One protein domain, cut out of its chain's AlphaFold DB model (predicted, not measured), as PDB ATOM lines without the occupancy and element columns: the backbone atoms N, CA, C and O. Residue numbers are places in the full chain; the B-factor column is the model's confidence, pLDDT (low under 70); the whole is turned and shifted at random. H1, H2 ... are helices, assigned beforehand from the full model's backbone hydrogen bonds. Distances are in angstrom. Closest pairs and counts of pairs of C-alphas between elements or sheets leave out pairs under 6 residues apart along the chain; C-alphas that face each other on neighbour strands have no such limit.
ATOM      1  N   GLU A   5     237.172 282.443 239.715       93.38
ATOM      2  CA  GLU A   5     237.560 281.036 239.769       93.38
ATOM      3  C   GLU A   5     236.643 280.179 238.893       93.38
ATOM      4  O   GLU A   5     237.148 279.330 238.154       93.38
ATOM      5  N   ASP A   6     235.335 280.469 238.899       93.25
ATOM      6  CA  ASP A   6     234.355 279.795 238.039       93.25
ATOM      7  C   ASP A   6     234.760 279.882 236.563       93.25
ATOM      8  O   ASP A   6     234.728 278.877 235.861       93.25
ATOM      9  N   GLU A   7     235.258 281.037 236.113       93.31
ATOM     10  CA  GLU A   7     235.751 281.213 234.742       93.31
ATOM     11  C   GLU A   7     236.951 280.304 234.438       93.31
ATOM     12  O   GLU A   7     237.012 279.633 233.407       93.31
ATOM     13  N   THR A   8     237.921 280.223 235.356       96.69
ATOM     14  CA  THR A   8     239.078 279.334 235.161       96.69
ATOM     15  C   THR A   8     238.684 277.860 235.187       96.69
ATOM     16  O   THR A   8     239.305 277.045 234.503       96.69
ATOM     17  N   LYS A   9     237.646 277.505 235.950       97.50
ATOM     18  CA  LYS A   9     237.078 276.158 235.984       97.50
ATOM     19  C   LYS A   9     236.342 275.835 234.684       97.50
ATOM     20  O   LYS A   9     236.514 274.734 234.165       97.50
ATOM     21  N   GLU A  10     235.593 276.782 234.123       96.56
ATOM     22  CA  GLU A  10     234.922 276.638 232.825       96.56
ATOM     23  C   GLU A  10     235.946 276.421 231.699       96.56
ATOM     24  O   GLU A  10     235.828 275.454 230.945       96.56
ATOM     25  N   ILE A  11     237.023 277.216 231.657       98.12
ATOM     26  CA  ILE A  11     238.123 277.037 230.690       98.12
ATOM     27  C   ILE A  11     238.735 275.631 230.788       98.12
ATOM     28  O   ILE A  11     238.965 274.981 229.765       98.12
ATOM     29  N   ARG A  12     238.989 275.136 232.006       98.56
ATOM     30  CA  ARG A  12     239.532 273.782 232.218       98.56
ATOM     31  C   ARG A  12     238.555 272.691 231.810       98.56
ATOM     32  O   ARG A  12     238.966 271.738 231.160       98.56
ATOM     33  N   THR A  13     237.278 272.857 232.141       98.62
ATOM     34  CA  THR A  13     236.212 271.918 231.762       98.62
ATOM     35  C   THR A  13     236.141 271.773 230.243       98.62
ATOM     36  O   THR A  13     236.125 270.659 229.727       98.62
ATOM     37  N   ILE A  14     236.191 272.888 229.508       98.44
ATOM     38  CA  ILE A  14     236.257 272.878 228.039       98.44
ATOM     39  C   ILE A  14     237.531 272.167 227.560       98.44
ATOM     40  O   ILE A  14     237.473 271.343 226.650       98.44
ATOM     41  N   GLY A  15     238.674 272.439 228.195       98.62
ATOM     42  CA  GLY A  15     239.935 271.751 227.912       98.62
ATOM     43  C   GLY A  15     239.841 270.232 228.032       98.62
ATOM     44  O   GLY A  15     240.361 269.529 227.172       98.62
ATOM     45  N   GLN A  16     239.142 269.742 229.053       98.62
ATOM     46  CA  GLN A  16     238.916 268.316 229.278       98.62
ATOM     47  C   GLN A  16     237.978 267.710 228.229       98.62
ATOM     48  O   GLN A  16     238.293 266.661 227.680       98.62
ATOM     49  N   ILE A  17     236.860 268.376 227.912       98.69
ATOM     50  CA  ILE A  17     235.870 267.892 226.928       98.69
ATOM     51  C   ILE A  17     236.498 267.684 225.544       98.69
ATOM     52  O   ILE A  17     236.163 266.727 224.852       98.69
ATOM     53  N   PHE A  18     237.403 268.577 225.141       98.50
ATOM     54  CA  PHE A  18     238.029 268.552 223.817       98.50
ATOM     55  C   PHE A  18     239.450 267.964 223.807       98.50
ATOM     56  O   PHE A  18     240.116 268.052 222.780       98.50
ATOM     57  N   ASP A  19     239.921 267.406 224.926       98.44
ATOM     58  CA  ASP A  19     241.281 266.870 225.103       98.44
ATOM     59  C   ASP A  19     242.406 267.850 224.691       98.44
ATOM     60  O   ASP A  19     243.364 267.536 223.988       98.44
ATOM     61  N   VAL A  20     242.279 269.108 225.124       98.69
ATOM     62  CA  VAL A  20     243.228 270.205 224.850       98.69
ATOM     63  C   VAL A  20     243.721 270.872 226.136       98.69
ATOM     64  O   VAL A  20     243.826 272.101 226.229       98.69
ATOM     65  N   ASN A  21     244.046 270.058 227.140       98.44
ATOM     66  CA  ASN A  21     244.414 270.487 228.494       98.44
ATOM     67  C   ASN A  21     245.542 271.540 228.525       98.44
ATOM     68  O   ASN A  21     245.407 272.571 229.185       98.44
ATOM     69  N   ASP A  22     246.603 271.370 227.729       98.62
ATOM     70  CA  ASP A  22     247.714 272.334 227.670       98.62
ATOM     71  C   ASP A  22     247.284 273.717 227.159       98.62
ATOM     72  O   ASP A  22     247.749 274.757 227.648       98.62
ATOM     73  N   LYS A  23     246.368 273.752 226.179       98.69
ATOM     74  CA  LYS A  23     245.812 275.005 225.647       98.69
ATOM     75  C   LYS A  23     244.924 275.679 226.690       98.69
ATOM     76  O   LYS A  23     245.020 276.898 226.854       98.69
ATOM     77  N   ALA A  24     244.117 274.903 227.413       98.75
ATOM     78  CA  ALA A  24     243.279 275.409 228.493       98.75
ATOM     79  C   ALA A  24     244.123 276.006 229.629       98.75
ATOM     80  O   ALA A  24     243.903 277.150 230.021       98.75
ATOM     81  N   GLU A  25     245.170 275.317 230.082       98.75
ATOM     82  CA  GLU A  25     246.059 275.834 231.127       98.75
ATOM     83  C   GLU A  25     246.826 277.089 230.682       98.75
ATOM     84  O   GLU A  25     247.008 278.036 231.455       98.75
ATOM     85  N   LYS A  26     247.229 277.167 229.407       98.75
ATOM     86  CA  LYS A  26     247.798 278.400 228.842       98.75
ATOM     87  C   LYS A  26     246.787 279.553 228.871       98.75
ATOM     88  O   LYS A  26     247.169 280.681 229.195       98.75
ATOM     89  N   ALA A  27     245.520 279.287 228.557       98.56
ATOM     90  CA  ALA A  27     244.452 280.282 228.621       98.56
ATOM     91  C   ALA A  27     244.187 280.744 230.064       98.56
ATOM     92  O   ALA A  27     244.137 281.952 230.301       98.56
ATOM     93  N   VAL A  28     244.138 279.826 231.036       98.56
ATOM     94  CA  VAL A  28     243.993 280.159 232.464       98.56
ATOM     95  C   VAL A  28     245.139 281.046 232.953       98.56
ATOM     96  O   VAL A  28     244.897 282.073 233.589       98.56
ATOM     97  N   ARG A  29     246.395 280.715 232.620       98.69
ATOM     98  CA  ARG A  29     247.551 281.552 232.991       98.69
ATOM     99  C   ARG A  29     247.437 282.969 232.431       98.69
ATOM    100  O   ARG A  29     247.678 283.938 233.152       98.69
ATOM    101  N   ARG A  30     247.035 283.102 231.163       98.44
ATOM    102  CA  ARG A  30     246.826 284.408 230.522       98.44
ATOM    103  C   ARG A  30     245.699 285.191 231.199       98.44
ATOM    104  O   ARG A  30     245.869 286.382 231.455       98.44
ATOM    105  N   PHE A  31     244.583 284.531 231.499       97.44
ATOM    106  CA  PHE A  31     243.450 285.129 232.200       97.44
ATOM    107  C   PHE A  31     243.867 285.664 233.578       97.44
ATOM    108  O   PHE A  31     243.723 286.857 233.843       97.44
ATOM    109  N   ASN A  32     244.496 284.827 234.407       97.81
ATOM    110  CA  ASN A  32     244.950 285.206 235.747       97.81
ATOM    111  C   ASN A  32     245.971 286.351 235.725       97.81
ATOM    112  O   ASN A  32     245.901 287.266 236.548       97.81
ATOM    113  N   SER A  33     246.897 286.339 234.761       98.38
ATOM    114  CA  SER A  33     247.851 287.434 234.564       98.38
ATOM    115  C   SER A  33     247.139 288.746 234.220       98.38
ATOM    116  O   SER A  33     247.437 289.784 234.817       98.38
ATOM    117  N   LYS A  34     246.144 288.708 233.323       97.69
ATOM    118  CA  LYS A  34     245.369 289.897 232.949       97.69
ATOM    119  C   LYS A  34     244.565 290.442 234.126       97.69
ATOM    120  O   LYS A  34     244.637 291.641 234.386       97.69
ATOM    121  N   VAL A  35     243.860 289.578 234.854       96.94
ATOM    122  CA  VAL A  35     243.122 289.942 236.075       96.94
ATOM    123  C   VAL A  35     244.052 290.607 237.089       96.94
ATOM    124  O   VAL A  35     243.734 291.674 237.606       96.94
ATOM    125  N   SER A  36     245.216 290.009 237.347       97.94
ATOM    126  CA  SER A  36     246.187 290.538 238.313       97.94
ATOM    127  C   SER A  36     246.709 291.911 237.892       97.94
ATOM    128  O   SER A  36     246.781 292.828 238.708       97.94
ATOM    129  N   SER A  37     247.015 292.086 236.604       98.38
ATOM    130  CA  SER A  37     247.430 293.372 236.041       98.38
ATOM    131  C   SER A  37     246.354 294.450 236.211       98.38
ATOM    132  O   SER A  37     246.671 295.555 236.652       98.38
ATOM    133  N   VAL A  38     245.084 294.125 235.941       97.94
ATOM    134  CA  VAL A  38     243.958 295.052 236.135       97.94
ATOM    135  C   VAL A  38     243.813 295.426 237.608       97.94
ATOM    136  O   VAL A  38     243.859 296.613 237.923       97.94
ATOM    137  N   LYS A  39     243.744 294.441 238.514       97.50
ATOM    138  CA  LYS A  39     243.633 294.676 239.964       97.50
ATOM    139  C   LYS A  39     244.759 295.566 240.492       97.50
ATOM    140  O   LYS A  39     244.511 296.486 241.266       97.50
ATOM    141  N   ASN A  40     245.990 295.343 240.034       98.19
ATOM    142  CA  ASN A  40     247.132 296.172 240.416       98.19
ATOM    143  C   ASN A  40     247.009 297.612 239.897       98.19
ATOM    144  O   ASN A  40     247.341 298.544 240.622       98.19
ATOM    145  N   SER A  41     246.499 297.809 238.678       97.94
ATOM    146  CA  SER A  41     246.357 299.141 238.069       97.94
ATOM    147  C   SER A  41     245.322 300.044 238.755       97.94
ATOM    148  O   SER A  41     245.351 301.266 238.572       97.94
ATOM    149  N   VAL A  42     244.414 299.456 239.538       97.81
ATOM    150  CA  VAL A  42     243.338 300.158 240.259       97.81
ATOM    151  C   VAL A  42     243.522 300.147 241.775       97.81
ATOM    152  O   VAL A  42     242.719 300.723 242.505       97.81
ATOM    153  N   LYS A  43     244.598 299.528 242.273       96.50
ATOM    154  CA  LYS A  43     244.889 299.457 243.705       96.50
ATOM    155  C   LYS A  43     245.061 300.862 244.291       96.50
ATOM    156  O   LYS A  43     245.838 301.660 243.776       96.50
ATOM    157  N   GLY A  44     244.354 301.135 245.389       96.00
ATOM    158  CA  GLY A  44     244.413 302.418 246.097       96.00
ATOM    159  C   GLY A  44     243.683 303.572 245.406       96.00
ATOM    160  O   GLY A  44     243.800 304.701 245.867       96.00
ATOM    161  N   LYS A  45     242.952 303.311 244.315       96.69
ATOM    162  CA  LYS A  45     242.082 304.299 243.671       96.69
ATOM    163  C   LYS A  45     240.671 304.229 244.242       96.69
ATOM    164  O   LYS A  45     240.259 303.190 244.765       96.69
ATOM    165  N   ASP A  46     239.935 305.322 244.083       96.12
ATOM    166  CA  ASP A  46     238.514 305.364 244.404       96.12
ATOM    167  C   ASP A  46     237.742 304.325 243.594       96.12
ATOM    168  O   ASP A  46     238.070 304.038 242.438       96.12
ATOM    169  N   ARG A  47     236.699 303.776 244.217       96.31
ATOM    170  CA  ARG A  47     235.828 302.776 243.607       96.31
ATOM    171  C   ARG A  47     234.540 303.434 243.113       96.31
ATOM    172  O   ARG A  47     233.633 303.643 243.918       96.31
ATOM    173  N   PRO A  48     234.431 303.814 241.828       96.06
ATOM    174  CA  PRO A  48     233.243 304.493 241.334       96.06
ATOM    175  C   PRO A  48     232.040 303.549 241.298       96.06
ATOM    176  O   PRO A  48     232.165 302.355 241.021       96.06
ATOM    177  N   LYS A  49     230.853 304.122 241.496       93.94
ATOM    178  CA  LYS A  49     229.580 303.447 241.240       93.94
ATOM    179  C   LYS A  49     229.367 303.295 239.733       93.94
ATOM    180  O   LYS A  49     229.424 304.275 238.996       93.94
ATOM    181  N   VAL A  50     229.124 302.069 239.282       91.56
ATOM    182  CA  VAL A  50     229.021 301.689 237.871       91.56
ATOM    183  C   VAL A  50     227.623 301.157 237.576       91.56
ATOM    184  O   VAL A  50     227.146 300.216 238.209       91.56
ATOM    185  N   PHE A  51     226.990 301.740 236.562       87.50
ATOM    186  CA  PHE A  51     225.791 301.216 235.921       87.50
ATOM    187  C   PHE A  51     226.187 300.568 234.594       87.50
ATOM    188  O   PHE A  51     226.712 301.245 233.711       87.50
ATOM    189  N   LEU A  52     225.949 299.263 234.445       82.50
ATOM    190  CA  LEU A  52     226.196 298.567 233.185       82.50
ATOM    191  C   LEU A  52     224.922 298.525 232.341       82.50
ATOM    192  O   LEU A  52     223.966 297.814 232.662       82.50
ATOM    193  N   TYR A  53     224.934 299.265 231.237       79.31
ATOM    194  CA  TYR A  53     223.876 299.256 230.235       79.31
ATOM    195  C   TYR A  53     224.257 298.328 229.078       79.31
ATOM    196  O   TYR A  53     225.239 298.578 228.387       79.31
ATOM    197  N   ASN A  54     223.489 297.252 228.878       71.94
ATOM    198  CA  ASN A  54     223.736 296.259 227.822       71.94
ATOM    199  C   ASN A  54     222.458 295.876 227.041       71.94
ATOM    200  O   ASN A  54     222.478 294.911 226.287       71.94
ATOM    201  N   SER A  55     221.336 296.590 227.232       67.25
ATOM    202  CA  SER A  55     220.054 296.264 226.574       67.25
ATOM    203  C   SER A  55     219.924 296.845 225.164       67.25
ATOM    204  O   SER A  55     219.073 296.399 224.401       67.25
ATOM    205  N   GLY A  56     220.764 297.819 224.802       60.59
ATOM    206  CA  GLY A  56     220.879 298.378 223.453       60.59
ATOM    207  C   GLY A  56     219.688 299.210 222.955       60.59
ATOM    208  O   GLY A  56     219.928 300.167 222.228       60.59
ATOM    209  N   ILE A  57     218.434 298.865 223.285       58.12
ATOM    210  CA  ILE A  57     217.239 299.477 222.661       58.12
ATOM    211  C   ILE A  57     215.961 299.472 223.536       58.12
ATOM    212  O   ILE A  57     215.032 300.214 223.238       58.12
ATOM    213  N   GLU A  58     215.892 298.705 224.631       47.50
ATOM    214  CA  GLU A  58     214.738 298.703 225.558       47.50
ATOM    215  C   GLU A  58     215.111 299.184 226.967       47.50
ATOM    216  O   GLU A  58     216.300 299.246 227.321       47.50
ATOM    217  N   ALA A  59     214.079 299.540 227.755       47.50
ATOM    218  CA  ALA A  59     214.181 299.961 229.155       47.50
ATOM    219  C   ALA A  59     215.213 299.096 229.898       47.50
ATOM    220  O   ALA A  59     215.260 297.891 229.654       47.50
ATOM    221  N   PRO A  60     216.071 299.681 230.754       48.50
ATOM    222  CA  PRO A  60     217.278 299.023 231.234       48.50
ATOM    223  C   PRO A  60     216.973 297.773 232.069       48.50
ATOM    224  O   PRO A  60     216.935 297.812 233.296       48.50
ATOM    225  N   ILE A  61     216.844 296.628 231.400       50.59
ATOM    226  CA  ILE A  61     217.060 295.314 231.989       50.59
ATOM    227  C   ILE A  61     218.576 295.157 232.017       50.59
ATOM    228  O   ILE A  61     219.217 294.665 231.090       50.59
ATOM    229  N   THR A  62     219.179 295.735 233.051       51.69
ATOM    230  CA  THR A  62     220.603 295.571 233.322       51.69
ATOM    231  C   THR A  62     220.896 294.109 233.652       51.69
ATOM    232  O   THR A  62     220.010 293.321 233.998       51.69
ATOM    233  N   VAL A  63     222.163 293.730 233.582       53.62
ATOM    234  CA  VAL A  63     222.606 292.453 234.128       53.62
ATOM    235  C   VAL A  63     222.329 292.491 235.631       53.62
ATOM    236  O   VAL A  63     222.953 293.266 236.356       53.62
ATOM    237  N   GLY A  64     221.365 291.692 236.103       51.62
ATOM    238  CA  GLY A  64     221.090 291.571 237.535       51.62
ATOM    239  C   GLY A  64     222.389 291.287 238.299       51.62
ATOM    240  O   GLY A  64     223.292 290.657 237.747       51.62
ATOM    241  N   GLY A  65     222.504 291.738 239.555       52.50
ATOM    242  CA  GLY A  65     223.759 291.735 240.339       52.50
ATOM    243  C   GLY A  65     224.507 290.391 240.460       52.50
ATOM    244  O   GLY A  65     225.642 290.357 240.926       52.50
ATOM    245  N   TRP A  66     223.902 289.298 239.994       58.00
ATOM    246  CA  TRP A  66     224.419 287.930 239.937       58.00
ATOM    247  C   TRP A  66     225.233 287.609 238.675       58.00
ATOM    248  O   TRP A  66     225.808 286.524 238.575       58.00
ATOM    249  N   ALA A  67     225.268 288.516 237.701       73.19
ATOM    250  CA  ALA A  67     225.944 288.305 236.433       73.19
ATOM    251  C   ALA A  67     227.469 288.382 236.551       73.19
ATOM    252  O   ALA A  67     228.018 289.141 237.351       73.19
ATOM    253  N   TYR A  68     228.163 287.673 235.657       82.06
ATOM    254  CA  TYR A  68     229.625 287.705 235.574       82.06
ATOM    255  C   TYR A  68     230.181 289.122 235.339       82.06
ATOM    256  O   TYR A  68     231.264 289.465 235.802       82.06
ATOM    257  N   ALA A  69     229.394 290.000 234.713       83.88
ATOM    258  CA  ALA A  69     229.749 291.405 234.569       83.88
ATOM    259  C   ALA A  69     229.946 292.134 235.910       83.88
ATOM    260  O   ALA A  69     230.823 292.985 236.009       83.88
ATOM    261  N   SER A  70     229.204 291.759 236.956       87.06
ATOM    262  CA  SER A  70     229.389 292.300 238.307       87.06
ATOM    263  C   SER A  70     230.762 291.920 238.880       87.06
ATOM    264  O   SER A  70     231.459 292.759 239.444       87.06
ATOM    265  N   VAL A  71     231.202 290.678 238.638       89.88
ATOM    266  CA  VAL A  71     232.535 290.175 239.022       89.88
ATOM    267  C   VAL A  71     233.641 290.947 238.300       89.88
ATOM    268  O   VAL A  71     234.657 291.299 238.899       89.88
ATOM    269  N   MET A  72     233.443 291.233 237.011       91.88
ATOM    270  CA  MET A  72     234.395 292.011 236.215       91.88
ATOM    271  C   MET A  72     234.483 293.468 236.682       91.88
ATOM    272  O   MET A  72     235.589 293.995 236.791       91.88
ATOM    273  N   ILE A  73     233.344 294.101 236.991       92.94
ATOM    274  CA  ILE A  73     233.289 295.464 237.541       92.94
ATOM    275  C   ILE A  73     234.058 295.527 238.863       92.94
ATOM    276  O   ILE A  73     234.926 296.385 239.013       92.94
ATOM    277  N   ASP A  74     233.815 294.587 239.778       92.44
ATOM    278  CA  ASP A  74     234.518 294.538 241.063       92.44
ATOM    279  C   ASP A  74     236.035 294.345 240.899       92.44
ATOM    280  O   ASP A  74     236.833 295.076 241.492       92.44
ATOM    281  N   ALA A  75     236.454 293.422 240.026       93.81
ATOM    282  CA  ALA A  75     237.867 293.184 239.733       93.81
ATOM    283  C   ALA A  75     238.566 294.403 239.104       93.81
ATOM    284  O   ALA A  75     239.776 294.572 239.276       93.81
ATOM    285  N   ALA A  76     237.812 295.245 238.396       95.75
ATOM    286  CA  ALA A  76     238.267 296.512 237.835       95.75
ATOM    287  C   ALA A  76     238.160 297.693 238.818       95.75
ATOM    288  O   ALA A  76     238.456 298.823 238.440       95.75
ATOM    289  N   GLY A  77     237.775 297.451 240.075       95.94
ATOM    290  CA  GLY A  77     237.676 298.479 241.108       95.94
ATOM    291  C   GLY A  77     236.388 299.299 241.060       95.94
ATOM    292  O   GLY A  77     236.336 300.346 241.684       95.94
ATOM    293  N   GLY A  78     235.355 298.864 240.345       94.31
ATOM    294  CA  GLY A  78     234.041 299.506 240.363       94.31
ATOM    295  C   GLY A  78     233.084 298.866 241.370       94.31
ATOM    296  O   GLY A  78     233.276 297.740 241.822       94.31
ATOM    297  N   GLU A  79     232.009 299.576 241.685       92.06
ATOM    298  CA  GLU A  79     230.886 299.076 242.476       92.06
ATOM    299  C   GLU A  79     229.633 299.048 241.600       92.06
ATOM    300  O   GLU A  79     229.126 300.095 241.202       92.06
ATOM    301  N   ASN A  80     229.127 297.860 241.261       87.94
ATOM    302  CA  ASN A  80     227.890 297.752 240.490       87.94
ATOM    303  C   ASN A  80     226.700 298.232 241.336       87.94
ATOM    304  O   ASN A  80     226.422 297.663 242.390       87.94
ATOM    305  N   ILE A  81     225.963 299.232 240.845       87.56
ATOM    306  CA  ILE A  81     224.857 299.858 241.589       87.56
ATOM    307  C   ILE A  81     223.649 298.941 241.837       87.56
ATOM    308  O   ILE A  81     222.778 299.297 242.626       87.56
TER     309      ILE A  81
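What this domain is: This is residues 5 to 81 of the 87 residues of the protein "ABC transporter" of Cutibacterium acnes JCM 18916 (UniProt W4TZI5). Helix H1 and the much longer helix H2 lie side by side as a helical hairpin, and H2 runs on past H1. Beyond that overlap, the long unnamed stretch of residues 43 to 67 makes a wide loop that comes back to the short helix H3, and residues 79 to 80 then pair with residues 49 to 50 of the loop. The printed part has 77 residues, with three named helices in the order H1, H2, H3 and no named strand, and its class is all helix. It is loose, with a radius of gyration of the C-alphas of 15.5 A, and flat, with spans of 42 by 35 by 17 A.

How they stand to each other: H1, residues 5 to 17, and H2, residues 21 to 42, form a helical hairpin with a tight link of 3 residues. They touch, with 14 pairs of C-alphas within 8 A, and their closest C-alphas, those of Gly 15 and Asn 21, are 4.7 A apart. Their lines stand at a shallow tilt of 16 degrees and they run opposite ways. H2 touches H1 with its residues 21 to 31 alone. A long link of 25 residues leads from H2 to H3, residues 68 to 75. H2 and H3 only just touch, with 3 pairs of C-alphas within 8 A, and H2 does so with residues 35 to 39 alone. Their closest C-alphas, those of Lys 39 and Ala 75, are 6.0 A apart. They run the same way at a steep tilt of 50 degrees. H1 and H3 are apart. Outside the helices, residues 49 to 50 pair with residues 79 to 80, parallel. In H1, H2 and H3 every O i to N i+4 pair is within hydrogen-bond range.

Where its parts are: H1 runs from Glu 5, C-alpha at (237.560, 281.036, 239.769), to Ile 17, 18.5 A from first to last C-alpha. H2, the longest helix with 22 residues, runs from Asn 21, C-alpha at (244.414, 270.487, 228.494), to Val 42, over 31.9 A. H3 runs from Tyr 68 over 10.7 A to Ala 75, C-alpha at (237.867, 293.184, 239.733).

The domain as a whole: The two C-alphas farthest apart, those of Asp 22 and Ala 59, are 43.5 A apart. The C-alphas of residues 43 to 67 lie 10 to 24 A from the mean of all C-alphas. The printed part has no cut. The mean pLDDT of the printed part is 88.2, and the model's confidence is low, under 70, in residues 55 to 66.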